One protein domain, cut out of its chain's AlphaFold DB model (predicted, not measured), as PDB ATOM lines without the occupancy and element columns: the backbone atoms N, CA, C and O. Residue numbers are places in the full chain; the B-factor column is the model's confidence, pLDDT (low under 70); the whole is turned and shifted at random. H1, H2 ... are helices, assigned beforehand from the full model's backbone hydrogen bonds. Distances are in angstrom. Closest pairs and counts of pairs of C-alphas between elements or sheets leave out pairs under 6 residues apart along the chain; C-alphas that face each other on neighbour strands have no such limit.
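Overview. This is residues 2 to 79 of the 469 residues of an uncharacterized protein of Fragilariopsis cylindrus CCMP1102 (UniProt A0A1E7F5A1). A long helix, H3, makes one long side of an elongated, loosely packed body; H4 and H1 follow one another along its other side, running nearly alike, and H2 lies at the end where H3 begins. Residues 53 to 63, the turn from H3 into H4, stick out at the opposite end. The printed part has 78 residues with four named helices, H1 to H4 in chain order, and no named strand: all helix. It is only just compact, close to loose, with a radius of gyration of the C-alphas of 13.8 A, and spans 44 by 22 by 17 A.

Along the chain. Find C-alpha 36 at (6.314, -16.165, -11.208); from there H3, residues 36 to 54, runs 27.2 A to C-alpha 54 at (2.362, 3.099, -30.026). H4, residues 62 to 73, covers 16.8 A. H1, residues 2 to 12, begins at C-alpha 2 at (-3.216, -19.323, -21.692) and covers 15.1 A. H2 is residues 26 to 32.

Arrangement. Start at H3: it is near H4, with 7 pairs of C-alphas within 10 A, the closest 8.3 A apart. H1 is close to H3 but not clearly touching; their closest C-alphas, of Leu 4 and Leu 38, are 7.2 A apart, and the lines are only just about perpendicular at 71 degrees. H1 and H4 are also close but not clearly touching, with Thr 2 and Leu 71 closest, their C-alphas 7.9 A apart, at a shallow tilt of 13 degrees, the same way. H1 and H2 are close but not clearly touching, about perpendicular at 83 degrees; the closest C-alphas, of Asn 12 and Leu 32, are 7.3 A apart. H2 and H4 are apart. In H1, H2, H3 and H4 every O i to N i+4 pair is within hydrogen-bond range.

Size, cuts and confidence. Look at Gln 27 and Asn 58 for the two C-alphas farthest apart, 43.6 A. The printed part has no cut. The link from H1 to H2, residues 13 to 25, is long; H2 to H3 is tight and H3 to H4 short. The mean pLDDT of the printed part is 74.0, with residues 19 to 20, 22 and 51 to 66 under 70.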
ATOM      1  N   THR A   2      -1.792 -19.699 -21.593       81.00
ATOM      2  CA  THR A   2      -3.216 -19.323 -21.692       81.00
ATOM      3  C   THR A   2      -4.120 -20.184 -20.800       81.00
ATOM      4  O   THR A   2      -4.969 -19.648 -20.104       81.00
ATOM      5  N   GLU A   3      -3.876 -21.493 -20.710       84.62
ATOM      6  CA  GLU A   3      -4.588 -22.377 -19.768       84.62
ATOM      7  C   GLU A   3      -4.365 -21.994 -18.299       84.62
ATOM      8  O   GLU A   3      -5.318 -21.945 -17.529       84.62
ATOM      9  N   LEU A   4      -3.133 -21.640 -17.914       86.00
ATOM     10  CA  LEU A   4      -2.831 -21.156 -16.560       86.00
ATOM     11  C   LEU A   4      -3.557 -19.838 -16.253       86.00
ATOM     12  O   LEU A   4      -3.987 -19.619 -15.125       86.00
ATOM     13  N   LEU A   5      -3.731 -18.968 -17.254       83.69
ATOM     14  CA  LEU A   5      -4.535 -17.752 -17.130       83.69
ATOM     15  C   LEU A   5      -6.029 -18.073 -16.951       83.69
ATOM     16  O   LEU A   5      -6.689 -17.423 -16.144       83.69
ATOM     17  N   ILE A   6      -6.556 -19.071 -17.665       83.94
ATOM     18  CA  ILE A   6      -7.944 -19.533 -17.508       83.94
ATOM     19  C   ILE A   6      -8.148 -20.119 -16.107       83.94
ATOM     20  O   ILE A   6      -9.090 -19.736 -15.422       83.94
ATOM     21  N   GLN A   7      -7.238 -20.973 -15.633       85.00
ATOM     22  CA  GLN A   7      -7.278 -21.512 -14.269       85.00
ATOM     23  C   GLN A   7      -7.208 -20.396 -13.217       85.00
ATOM     24  O   GLN A   7      -7.968 -20.405 -12.247       85.00
ATOM     25  N   TYR A   8      -6.348 -19.395 -13.434       85.19
ATOM     26  CA  TYR A   8      -6.276 -18.213 -12.578       85.19
ATOM     27  C   TYR A   8      -7.605 -17.450 -12.551       85.19
ATOM     28  O   TYR A   8      -8.070 -17.099 -11.465       85.19
ATOM     29  N   LYS A   9      -8.234 -17.245 -13.718       82.44
ATOM     30  CA  LYS A   9      -9.539 -16.584 -13.853       82.44
ATOM     31  C   LYS A   9     -10.639 -17.348 -13.135       82.44
ATOM     32  O   LYS A   9     -11.391 -16.741 -12.387       82.44
ATOM     33  N   VAL A  10     -10.715 -18.665 -13.311       81.38
ATOM     34  CA  VAL A  10     -11.699 -19.508 -12.613       81.38
ATOM     35  C   VAL A  10     -11.544 -19.376 -11.098       81.38
ATOM     36  O   VAL A  10     -12.534 -19.274 -10.381       81.38
ATOM     37  N   LYS A  11     -10.303 -19.320 -10.605       81.69
ATOM     38  CA  LYS A  11     -10.017 -19.227  -9.171       81.69
ATOM     39  C   LYS A  11     -10.265 -17.837  -8.575       81.69
ATOM     40  O   LYS A  11     -10.718 -17.739  -7.440       81.69
ATOM     41  N   ASN A  12      -9.917 -16.771  -9.296       75.94
ATOM     42  CA  ASN A  12      -9.898 -15.405  -8.759       75.94
ATOM     43  C   ASN A  12     -11.032 -14.514  -9.295       75.94
ATOM     44  O   ASN A  12     -11.203 -13.401  -8.806       75.94
ATOM     45  N   GLY A  13     -11.792 -14.987 -10.285       70.88
ATOM     46  CA  GLY A  13     -12.857 -14.242 -10.959       70.88
ATOM     47  C   GLY A  13     -12.365 -13.218 -11.988       70.88
ATOM     48  O   GLY A  13     -13.181 -12.591 -12.656       70.88
ATOM     49  N   ASP A  14     -11.049 -13.038 -12.144       73.19
ATOM     50  CA  ASP A  14     -10.452 -12.065 -13.060       73.19
ATOM     51  C   ASP A  14      -9.115 -12.554 -13.656       73.19
ATOM     52  O   ASP A  14      -8.491 -13.499 -13.175       73.19
ATOM     53  N   CYS A  15      -8.659 -11.906 -14.731       77.44
ATOM     54  CA  CYS A  15      -7.355 -12.161 -15.358       77.44
ATOM     55  C   CYS A  15      -6.235 -11.242 -14.819       77.44
ATOM     56  O   CYS A  15      -5.199 -11.063 -15.473       77.44
ATOM     57  N   HIS A  16      -6.419 -10.614 -13.650       75.12
ATOM     58  CA  HIS A  16      -5.457  -9.683 -13.070       75.12
ATOM     59  C   HIS A  16      -4.349 -10.402 -12.310       75.12
ATOM     60  O   HIS A  16      -4.364 -10.546 -11.089       75.12
ATOM     61  N   ILE A  17      -3.304 -10.755 -13.041       79.50
ATOM     62  CA  ILE A  17      -2.117 -11.328 -12.423       79.50
ATOM     63  C   ILE A  17      -1.304 -10.219 -11.712       79.50
ATOM     64  O   ILE A  17      -0.896  -9.256 -12.385       79.50
ATOM     65  N   PRO A  18      -1.048 -10.328 -10.386       70.94
ATOM     66  CA  PRO A  18      -0.252  -9.368  -9.629       70.94
ATOM     67  C   PRO A  18       1.177  -9.275 -10.164       70.94
ATOM     68  O   PRO A  18       1.803 -10.278 -10.502       70.94
ATOM     69  N   THR A  19       1.722  -8.062 -10.215       69.25
ATOM     70  CA  THR A  19       3.124  -7.827 -10.589       69.25
ATOM     71  C   THR A  19       4.024  -7.831  -9.358       69.25
ATOM     72  O   THR A  19       3.643  -7.280  -8.326       69.25
ATOM     73  N   GLY A  20       5.244  -8.361  -9.479       68.50
ATOM     74  CA  GLY A  20       6.187  -8.415  -8.357       68.50
ATOM     75  C   GLY A  20       5.817  -9.503  -7.353       68.50
ATOM     76  O   GLY A  20       5.722  -9.246  -6.156       68.50
ATOM     77  N   THR A  21       5.596 -10.718  -7.856       70.44
ATOM     78  CA  THR A  21       5.206 -11.898  -7.074       70.44
ATOM     79  C   THR A  21       6.212 -12.271  -5.979       70.44
ATOM     80  O   THR A  21       5.846 -12.934  -5.013       70.44
ATOM     81  N   SER A  22       7.445 -11.762  -6.071       69.75
ATOM     82  CA  SER A  22       8.486 -11.850  -5.039       69.75
ATOM     83  C   SER A  22       8.108 -11.205  -3.702       69.75
ATOM     84  O   SER A  22       8.686 -11.565  -2.683       69.75
ATOM     85  N   LYS A  23       7.135 -10.284  -3.686       73.38
ATOM     86  CA  LYS A  23       6.624  -9.655  -2.457       73.38
ATOM     87  C   LYS A  23       5.697 -10.561  -1.645       73.38
ATOM     88  O   LYS A  23       5.378 -10.216  -0.515       73.38
ATOM     89  N   TYR A  24       5.251 -11.678  -2.218       76.38
ATOM     90  CA  TYR A  24       4.340 -12.616  -1.573       76.38
ATOM     91  C   TYR A  24       5.092 -13.865  -1.111       76.38
ATOM     92  O   TYR A  24       5.946 -14.420  -1.820       76.38
ATOM     93  N   THR A  25       4.730 -14.349   0.070       83.19
ATOM     94  CA  THR A  25       5.181 -15.640   0.592       83.19
ATOM     95  C   THR A  25       4.715 -16.786  -0.312       83.19
ATOM     96  O   THR A  25       3.809 -16.642  -1.140       83.19
ATOM     97  N   ARG A  26       5.339 -17.960  -0.175       77.69
ATOM     98  CA  ARG A  26       4.978 -19.149  -0.964       77.69
ATOM     99  C   ARG A  26       3.513 -19.558  -0.758       77.69
ATOM    100  O   ARG A  26       2.816 -19.813  -1.735       77.69
ATOM    101  N   GLN A  27       3.037 -19.526   0.488       80.25
ATOM    102  CA  GLN A  27       1.642 -19.821   0.830       80.25
ATOM    103  C   GLN A  27       0.669 -18.802   0.222       80.25
ATOM    104  O   GLN A  27      -0.381 -19.182  -0.291       80.25
ATOM    105  N   GLU A  28       1.012 -17.510   0.216       79.06
ATOM    106  CA  GLU A  28       0.183 -16.482  -0.428       79.06
ATOM    107  C   GLU A  28       0.109 -16.672  -1.947       79.06
ATOM    108  O   GLU A  28      -0.964 -16.512  -2.532       79.06
ATOM    109  N   ARG A  29       1.215 -17.066  -2.591       80.50
ATOM    110  CA  ARG A  29       1.241 -17.373  -4.031       80.50
ATOM    111  C   ARG A  29       0.403 -18.602  -4.380       80.50
ATOM    112  O   ARG A  29      -0.379 -18.544  -5.328       80.50
ATOM    113  N   GLU A  30       0.489 -19.669  -3.587       81.25
ATOM    114  CA  GLU A  30      -0.359 -20.862  -3.734       81.25
ATOM    115  C   GLU A  30      -1.843 -20.530  -3.511       81.25
ATOM    116  O   GLU A  30      -2.701 -20.910  -4.319       81.25
ATOM    117  N   ARG A  31      -2.160 -19.726  -2.486       79.12
ATOM    118  CA  ARG A  31      -3.526 -19.249  -2.222       79.12
ATOM    119  C   ARG A  31      -4.079 -18.441  -3.392       79.12
ATOM    120  O   ARG A  31      -5.205 -18.693  -3.809       79.12
ATOM    121  N   LEU A  32      -3.285 -17.539  -3.970       75.44
ATOM    122  CA  LEU A  32      -3.655 -16.757  -5.156       75.44
ATOM    123  C   LEU A  32      -3.651 -17.589  -6.452       75.44
ATOM    124  O   LEU A  32      -4.230 -17.167  -7.449       75.44
ATOM    125  N   GLY A  33      -3.024 -18.771  -6.451       81.31
ATOM    126  CA  GLY A  33      -2.847 -19.597  -7.648       81.31
ATOM    127  C   GLY A  33      -1.971 -18.926  -8.705       81.31
ATOM    128  O   GLY A  33      -2.236 -19.079  -9.893       81.31
ATOM    129  N   VAL A  34      -0.974 -18.138  -8.286       81.00
ATOM    130  CA  VAL A  34      -0.121 -17.365  -9.194       81.00
ATOM    131  C   VAL A  34       1.326 -17.838  -9.135       81.00
ATOM    132  O   VAL A  34       1.914 -17.930  -8.060       81.00
ATOM    133  N   SER A  35       1.902 -18.119 -10.306       83.56
ATOM    134  CA  SER A  35       3.321 -18.438 -10.468       83.56
ATOM    135  C   SER A  35       4.105 -17.235 -10.993       83.56
ATOM    136  O   SER A  35       3.557 -16.363 -11.681       83.56
ATOM    137  N   ASP A  36       5.408 -17.204 -10.704       80.75
ATOM    138  CA  ASP A  36       6.314 -16.165 -11.208       80.75
ATOM    139  C   ASP A  36       6.346 -16.170 -12.748       80.75
ATOM    140  O   ASP A  36       6.366 -15.111 -13.381       80.75
ATOM    141  N   ASP A  37       6.237 -17.348 -13.366       84.19
ATOM    142  CA  ASP A  37       6.153 -17.503 -14.820       84.19
ATOM    143  C   ASP A  37       4.896 -16.864 -15.406       84.19
ATOM    144  O   ASP A  37       4.975 -16.159 -16.417       84.19
ATOM    145  N   LEU A  38       3.740 -17.060 -14.764       85.62
ATOM    146  CA  LEU A  38       2.467 -16.486 -15.198       85.62
ATOM    147  C   LEU A  38       2.477 -14.958 -15.077       85.62
ATOM    148  O   LEU A  38       2.069 -14.264 -16.014       85.62
ATOM    149  N   ALA A  39       3.026 -14.424 -13.984       82.81
ATOM    150  CA  ALA A  39       3.180 -12.984 -13.789       82.81
ATOM    151  C   ALA A  39       4.136 -12.351 -14.801       82.81
ATOM    152  O   ALA A  39       3.787 -11.367 -15.464       82.81
ATOM    153  N   ASN A  40       5.310 -12.950 -14.997       84.25
ATOM    154  CA  ASN A  40       6.292 -12.472 -15.964       84.25
ATOM    155  C   ASN A  40       5.781 -12.580 -17.404       84.25
ATOM    156  O   ASN A  40       6.091 -11.728 -18.241       84.25
ATOM    157  N   TRP A  41       4.999 -13.613 -17.715       88.31
ATOM    158  CA  TRP A  41       4.360 -13.762 -19.018       88.31
ATOM    159  C   TRP A  41       3.304 -12.679 -19.257       88.31
ATOM    160  O   TRP A  41       3.349 -12.025 -20.298       88.31
ATOM    161  N   ALA A  42       2.423 -12.402 -18.291       84.19
ATOM    162  CA  ALA A  42       1.408 -11.357 -18.429       84.19
ATOM    163  C   ALA A  42       2.022  -9.958 -18.615       84.19
ATOM    164  O   ALA A  42       1.563  -9.181 -19.454       84.19
ATOM    165  N   VAL A  43       3.106  -9.641 -17.893       81.75
ATOM    166  CA  VAL A  43       3.864  -8.389 -18.082       81.75
ATOM    167  C   VAL A  43       4.434  -8.295 -19.499       81.75
ATOM    168  O   VAL A  43       4.318  -7.248 -20.143       81.75
ATOM    169  N   ARG A  44       5.007  -9.390 -20.015       84.25
ATOM    170  CA  ARG A  44       5.523  -9.457 -21.390       84.25
ATOM    171  C   ARG A  44       4.421  -9.225 -22.426       84.25
ATOM    172  O   ARG A  44       4.641  -8.435 -23.343       84.25
ATOM    173  N   GLN A  45       3.240  -9.824 -22.251       84.62
ATOM    174  CA  GLN A  45       2.098  -9.607 -23.149       84.62
ATOM    175  C   GLN A  45       1.667  -8.132 -23.167       84.62
ATOM    176  O   GLN A  45       1.579  -7.531 -24.237       84.62
ATOM    177  N   ARG A  46       1.498  -7.500 -21.997       82.31
ATOM    178  CA  ARG A  46       1.120  -6.075 -21.896       82.31
ATOM    179  C   ARG A  46       2.149  -5.140 -22.545       82.31
ATOM    180  O   ARG A  46       1.774  -4.147 -23.166       82.31
ATOM    181  N   ARG A  47       3.447  -5.455 -22.429       79.19
ATOM    182  CA  ARG A  47       4.529  -4.688 -23.072       79.19
ATOM    183  C   ARG A  47       4.494  -4.820 -24.595       79.19
ATOM    184  O   ARG A  47       4.656  -3.812 -25.276       79.19
ATOM    185  N   GLN A  48       4.269  -6.031 -25.110       77.81
ATOM    186  CA  GLN A  48       4.129  -6.274 -26.548       77.81
ATOM    187  C   GLN A  48       2.919  -5.528 -27.118       77.81
ATOM    188  O   GLN A  48       3.074  -4.807 -28.094       77.81
ATOM    189  N   TYR A  49       1.765  -5.594 -26.450       77.00
ATOM    190  CA  TYR A  49       0.554  -4.890 -26.876       77.00
ATOM    191  C   TYR A  49       0.732  -3.365 -26.923       77.00
ATOM    192  O   TYR A  49       0.399  -2.738 -27.924       77.00
ATOM    193  N   ARG A  50       1.346  -2.752 -25.894       72.56
ATOM    194  CA  ARG A  50       1.682  -1.313 -25.937       72.56
ATOM    195  C   ARG A  50       2.627  -0.984 -27.087       72.56
ATOM    196  O   ARG A  50       2.361  -0.049 -27.828       72.56
ATOM    197  N   GLY A  51       3.704  -1.757 -27.249       66.88
ATOM    198  CA  GLY A  51       4.684  -1.543 -28.316       66.88
ATOM    199  C   GLY A  51       4.076  -1.611 -29.721       66.88
ATOM    200  O   GLY A  51       4.492  -0.845 -30.587       66.88
ATOM    201  N   SER A  52       3.073  -2.470 -29.917       64.31
ATOM    202  CA  SER A  52       2.320  -2.609 -31.168       64.31
ATOM    203  C   SER A  52       1.315  -1.480 -31.417       64.31
ATOM    204  O   SER A  52       1.072  -1.161 -32.570       64.31
ATOM    205  N   ASN A  53       0.762  -0.856 -30.369       60.28
ATOM    206  CA  ASN A  53      -0.229   0.223 -30.502       60.28
ATOM    207  C   ASN A  53       0.401   1.636 -30.551       60.28
ATOM    208  O   ASN A  53      -0.258   2.598 -30.925       60.28
ATOM    209  N   SER A  54       1.666   1.793 -30.129       50.06
ATOM    210  CA  SER A  54       2.362   3.099 -30.026       50.06
ATOM    211  C   SER A  54       3.177   3.502 -31.258       50.06
ATOM    212  O   SER A  54       3.533   4.665 -31.414       50.06
ATOM    213  N   LYS A  55       3.528   2.549 -32.116       46.28
ATOM    214  CA  LYS A  55       4.125   2.800 -33.431       46.28
ATOM    215  C   LYS A  55       3.072   2.311 -34.403       46.28
ATOM    216  O   LYS A  55       2.652   1.179 -34.215       46.28
ATOM    217  N   GLY A  56       2.647   3.101 -35.389       46.28
ATOM    218  CA  GLY A  56       1.683   2.702 -36.431       46.28
ATOM    219  C   GLY A  56       2.181   1.566 -37.343       46.28
ATOM    220  O   GLY A  56       2.055   1.630 -38.558       46.28
ATOM    221  N   ALA A  57       2.820   0.555 -36.764       45.78
ATOM    222  CA  ALA A  57       3.255  -0.664 -37.386       45.78
ATOM    223  C   ALA A  57       2.016  -1.528 -37.598       45.78
ATOM    224  O   ALA A  57       1.356  -1.937 -36.640       45.78
ATOM    225  N   ASN A  58       1.730  -1.801 -38.868       46.78
ATOM    226  CA  ASN A  58       0.798  -2.832 -39.290       46.78
ATOM    227  C   ASN A  58       0.954  -4.068 -38.392       46.78
ATOM    228  O   ASN A  58       2.058  -4.610 -38.268       46.78
ATOM    229  N   ILE A  59      -0.146  -4.509 -37.774       52.81
ATOM    230  CA  ILE A  59      -0.251  -5.771 -37.031       52.81
ATOM    231  C   ILE A  59      -0.125  -6.906 -38.067       52.81
ATOM    232  O   ILE A  59      -1.093  -7.539 -38.461       52.81
ATOM    233  N   SER A  60       1.082  -7.101 -38.599       50.72
ATOM    234  CA  SER A  60       1.365  -7.913 -39.791       50.72
ATOM    235  C   SER A  60       1.852  -9.325 -39.453       50.72
ATOM    236  O   SER A  60       2.440  -9.997 -40.298       50.72
ATOM    237  N   SER A  61       1.625  -9.822 -38.236       55.59
ATOM    238  CA  SER A  61       1.810 -11.246 -37.956       55.59
ATOM    239  C   SER A  61       0.485 -11.861 -37.527       55.59
ATOM    240  O   SER A  61      -0.042 -11.574 -36.456       55.59
ATOM    241  N   ASN A  62      -0.040 -12.741 -38.380       54.25
ATOM    242  CA  ASN A  62      -1.312 -13.453 -38.212       54.25
ATOM    243  C   ASN A  62      -1.434 -14.140 -36.826       54.25
ATOM    244  O   ASN A  62      -2.516 -14.279 -36.258       54.25
ATOM    245  N   SER A  63      -0.293 -14.505 -36.228       56.53
ATOM    246  CA  SER A  63      -0.183 -15.063 -34.874       56.53
ATOM    247  C   SER A  63      -0.449 -14.046 -33.750       56.53
ATOM    248  O   SER A  63      -1.066 -14.403 -32.746       56.53
ATOM    249  N   LEU A  64      -0.021 -12.784 -33.890       60.84
ATOM    250  CA  LEU A  64      -0.221 -11.753 -32.864       60.84
ATOM    251  C   LEU A  64      -1.687 -11.313 -32.810       60.84
ATOM    252  O   LEU A  64      -2.238 -11.208 -31.718       60.84
ATOM    253  N   SER A  65      -2.317 -11.133 -33.974       64.25
ATOM    254  CA  SER A  65      -3.728 -10.752 -34.118       64.25
ATOM    255  C   SER A  65      -4.649 -11.822 -33.531       64.25
ATOM    256  O   SER A  65      -5.474 -11.533 -32.668       64.25
ATOM    257  N   THR A  66      -4.430 -13.086 -33.907       69.62
ATOM    258  CA  THR A  66      -5.195 -14.228 -33.379       69.62
ATOM    259  C   THR A  66      -5.022 -14.367 -31.864       69.62
ATOM    260  O   THR A  66      -5.978 -14.616 -31.134       69.62
ATOM    261  N   ARG A  67      -3.804 -14.150 -31.352       77.25
ATOM    262  CA  ARG A  67      -3.529 -14.209 -29.912       77.25
ATOM    263  C   ARG A  67      -4.197 -13.076 -29.135       77.25
ATOM    264  O   ARG A  67      -4.633 -13.318 -28.016       77.25
ATOM    265  N   ILE A  68      -4.267 -11.865 -29.690       77.38
ATOM    266  CA  ILE A  68      -4.974 -10.741 -29.057       77.38
ATOM    267  C   ILE A  68      -6.461 -11.076 -28.919       77.38
ATOM    268  O   ILE A  68      -6.974 -10.995 -27.809       77.38
ATOM    269  N   ILE A  69      -7.091 -11.577 -29.986       72.25
ATOM    270  CA  ILE A  69      -8.504 -11.988 -29.984       72.25
ATOM    271  C   ILE A  69      -8.773 -13.069 -28.928       72.25
ATOM    272  O   ILE A  69      -9.736 -12.969 -28.174       72.25
ATOM    273  N   ILE A  70      -7.909 -14.088 -28.826       78.06
ATOM    274  CA  ILE A  70      -8.042 -15.147 -27.808       78.06
ATOM    275  C   ILE A  70      -7.913 -14.574 -26.391       78.06
ATOM    276  O   ILE A  70      -8.621 -14.981 -25.479       78.06
ATOM    277  N   LEU A  71      -6.988 -13.641 -26.171       80.06
ATOM    278  CA  LEU A  71      -6.804 -13.043 -24.852       80.06
ATOM    279  C   LEU A  71      -7.975 -12.125 -24.488       80.06
ATOM    280  O   LEU A  71      -8.443 -12.175 -23.352       80.06
ATOM    281  N   GLU A  72      -8.491 -11.353 -25.439       78.81
ATOM    282  CA  GLU A  72      -9.671 -10.504 -25.255       78.81
ATOM    283  C   GLU A  72     -10.932 -11.332 -25.001       78.81
ATOM    284  O   GLU A  72     -11.671 -11.019 -24.069       78.81
ATOM    285  N   SER A  73     -11.132 -12.449 -25.708       73.56
ATOM    286  CA  SER A  73     -12.272 -13.348 -25.468       73.56
ATOM    287  C   SER A  73     -12.223 -14.024 -24.094       73.56
ATOM    288  O   SER A  73     -13.257 -14.300 -23.487       73.56
ATOM    289  N   ILE A  74     -11.023 -14.235 -23.545       75.94
ATOM    290  CA  ILE A  74     -10.829 -14.722 -22.172       75.94
ATOM    291  C   ILE A  74     -11.003 -13.581 -21.145       75.94
ATOM    292  O   ILE A  74     -11.128 -13.847 -19.948       75.94
ATOM    293  N   GLY A  75     -11.091 -12.318 -21.569       71.62
ATOM    294  CA  GLY A  75     -11.195 -11.148 -20.688       71.62
ATOM    295  C   GLY A  75      -9.846 -10.706 -20.112       71.62
ATOM    296  O   GLY A  75      -9.770 -10.179 -19.000       71.62
ATOM    297  N   PHE A  76      -8.749 -10.961 -20.830       79.25
ATOM    298  CA  PHE A  76      -7.418 -10.515 -20.436       79.25
ATOM    299  C   PHE A  76      -7.297  -8.995 -20.555       79.25
ATOM    300  O   PHE A  76      -7.212  -8.420 -21.637       79.25
ATOM    301  N   MET A  77      -7.212  -8.339 -19.405       72.56
ATOM    302  CA  MET A  77      -7.117  -6.889 -19.331       72.56
ATOM    303  C   MET A  77      -5.682  -6.406 -19.604       72.56
ATOM    304  O   MET A  77      -4.755  -6.591 -18.797       72.56
ATOM    305  N   TRP A  78      -5.502  -5.730 -20.743       73.75
ATOM    306  CA  TRP A  78      -4.221  -5.152 -21.169       73.75
ATOM    307  C   TRP A  78      -3.749  -4.010 -20.257       73.75
ATOM    308  O   TRP A  78      -2.547  -3.837 -20.022       73.75
ATOM    309  N   SER A  79      -4.691  -3.252 -19.689       70.12
ATOM    310  CA  SER A  79      -4.422  -2.204 -18.706       70.12
ATOM    311  C   SER A  79      -4.485  -2.762 -17.286       70.12
ATOM    312  O   SER A  79      -5.540  -3.175 -16.807       70.12
TER     313      SER A  79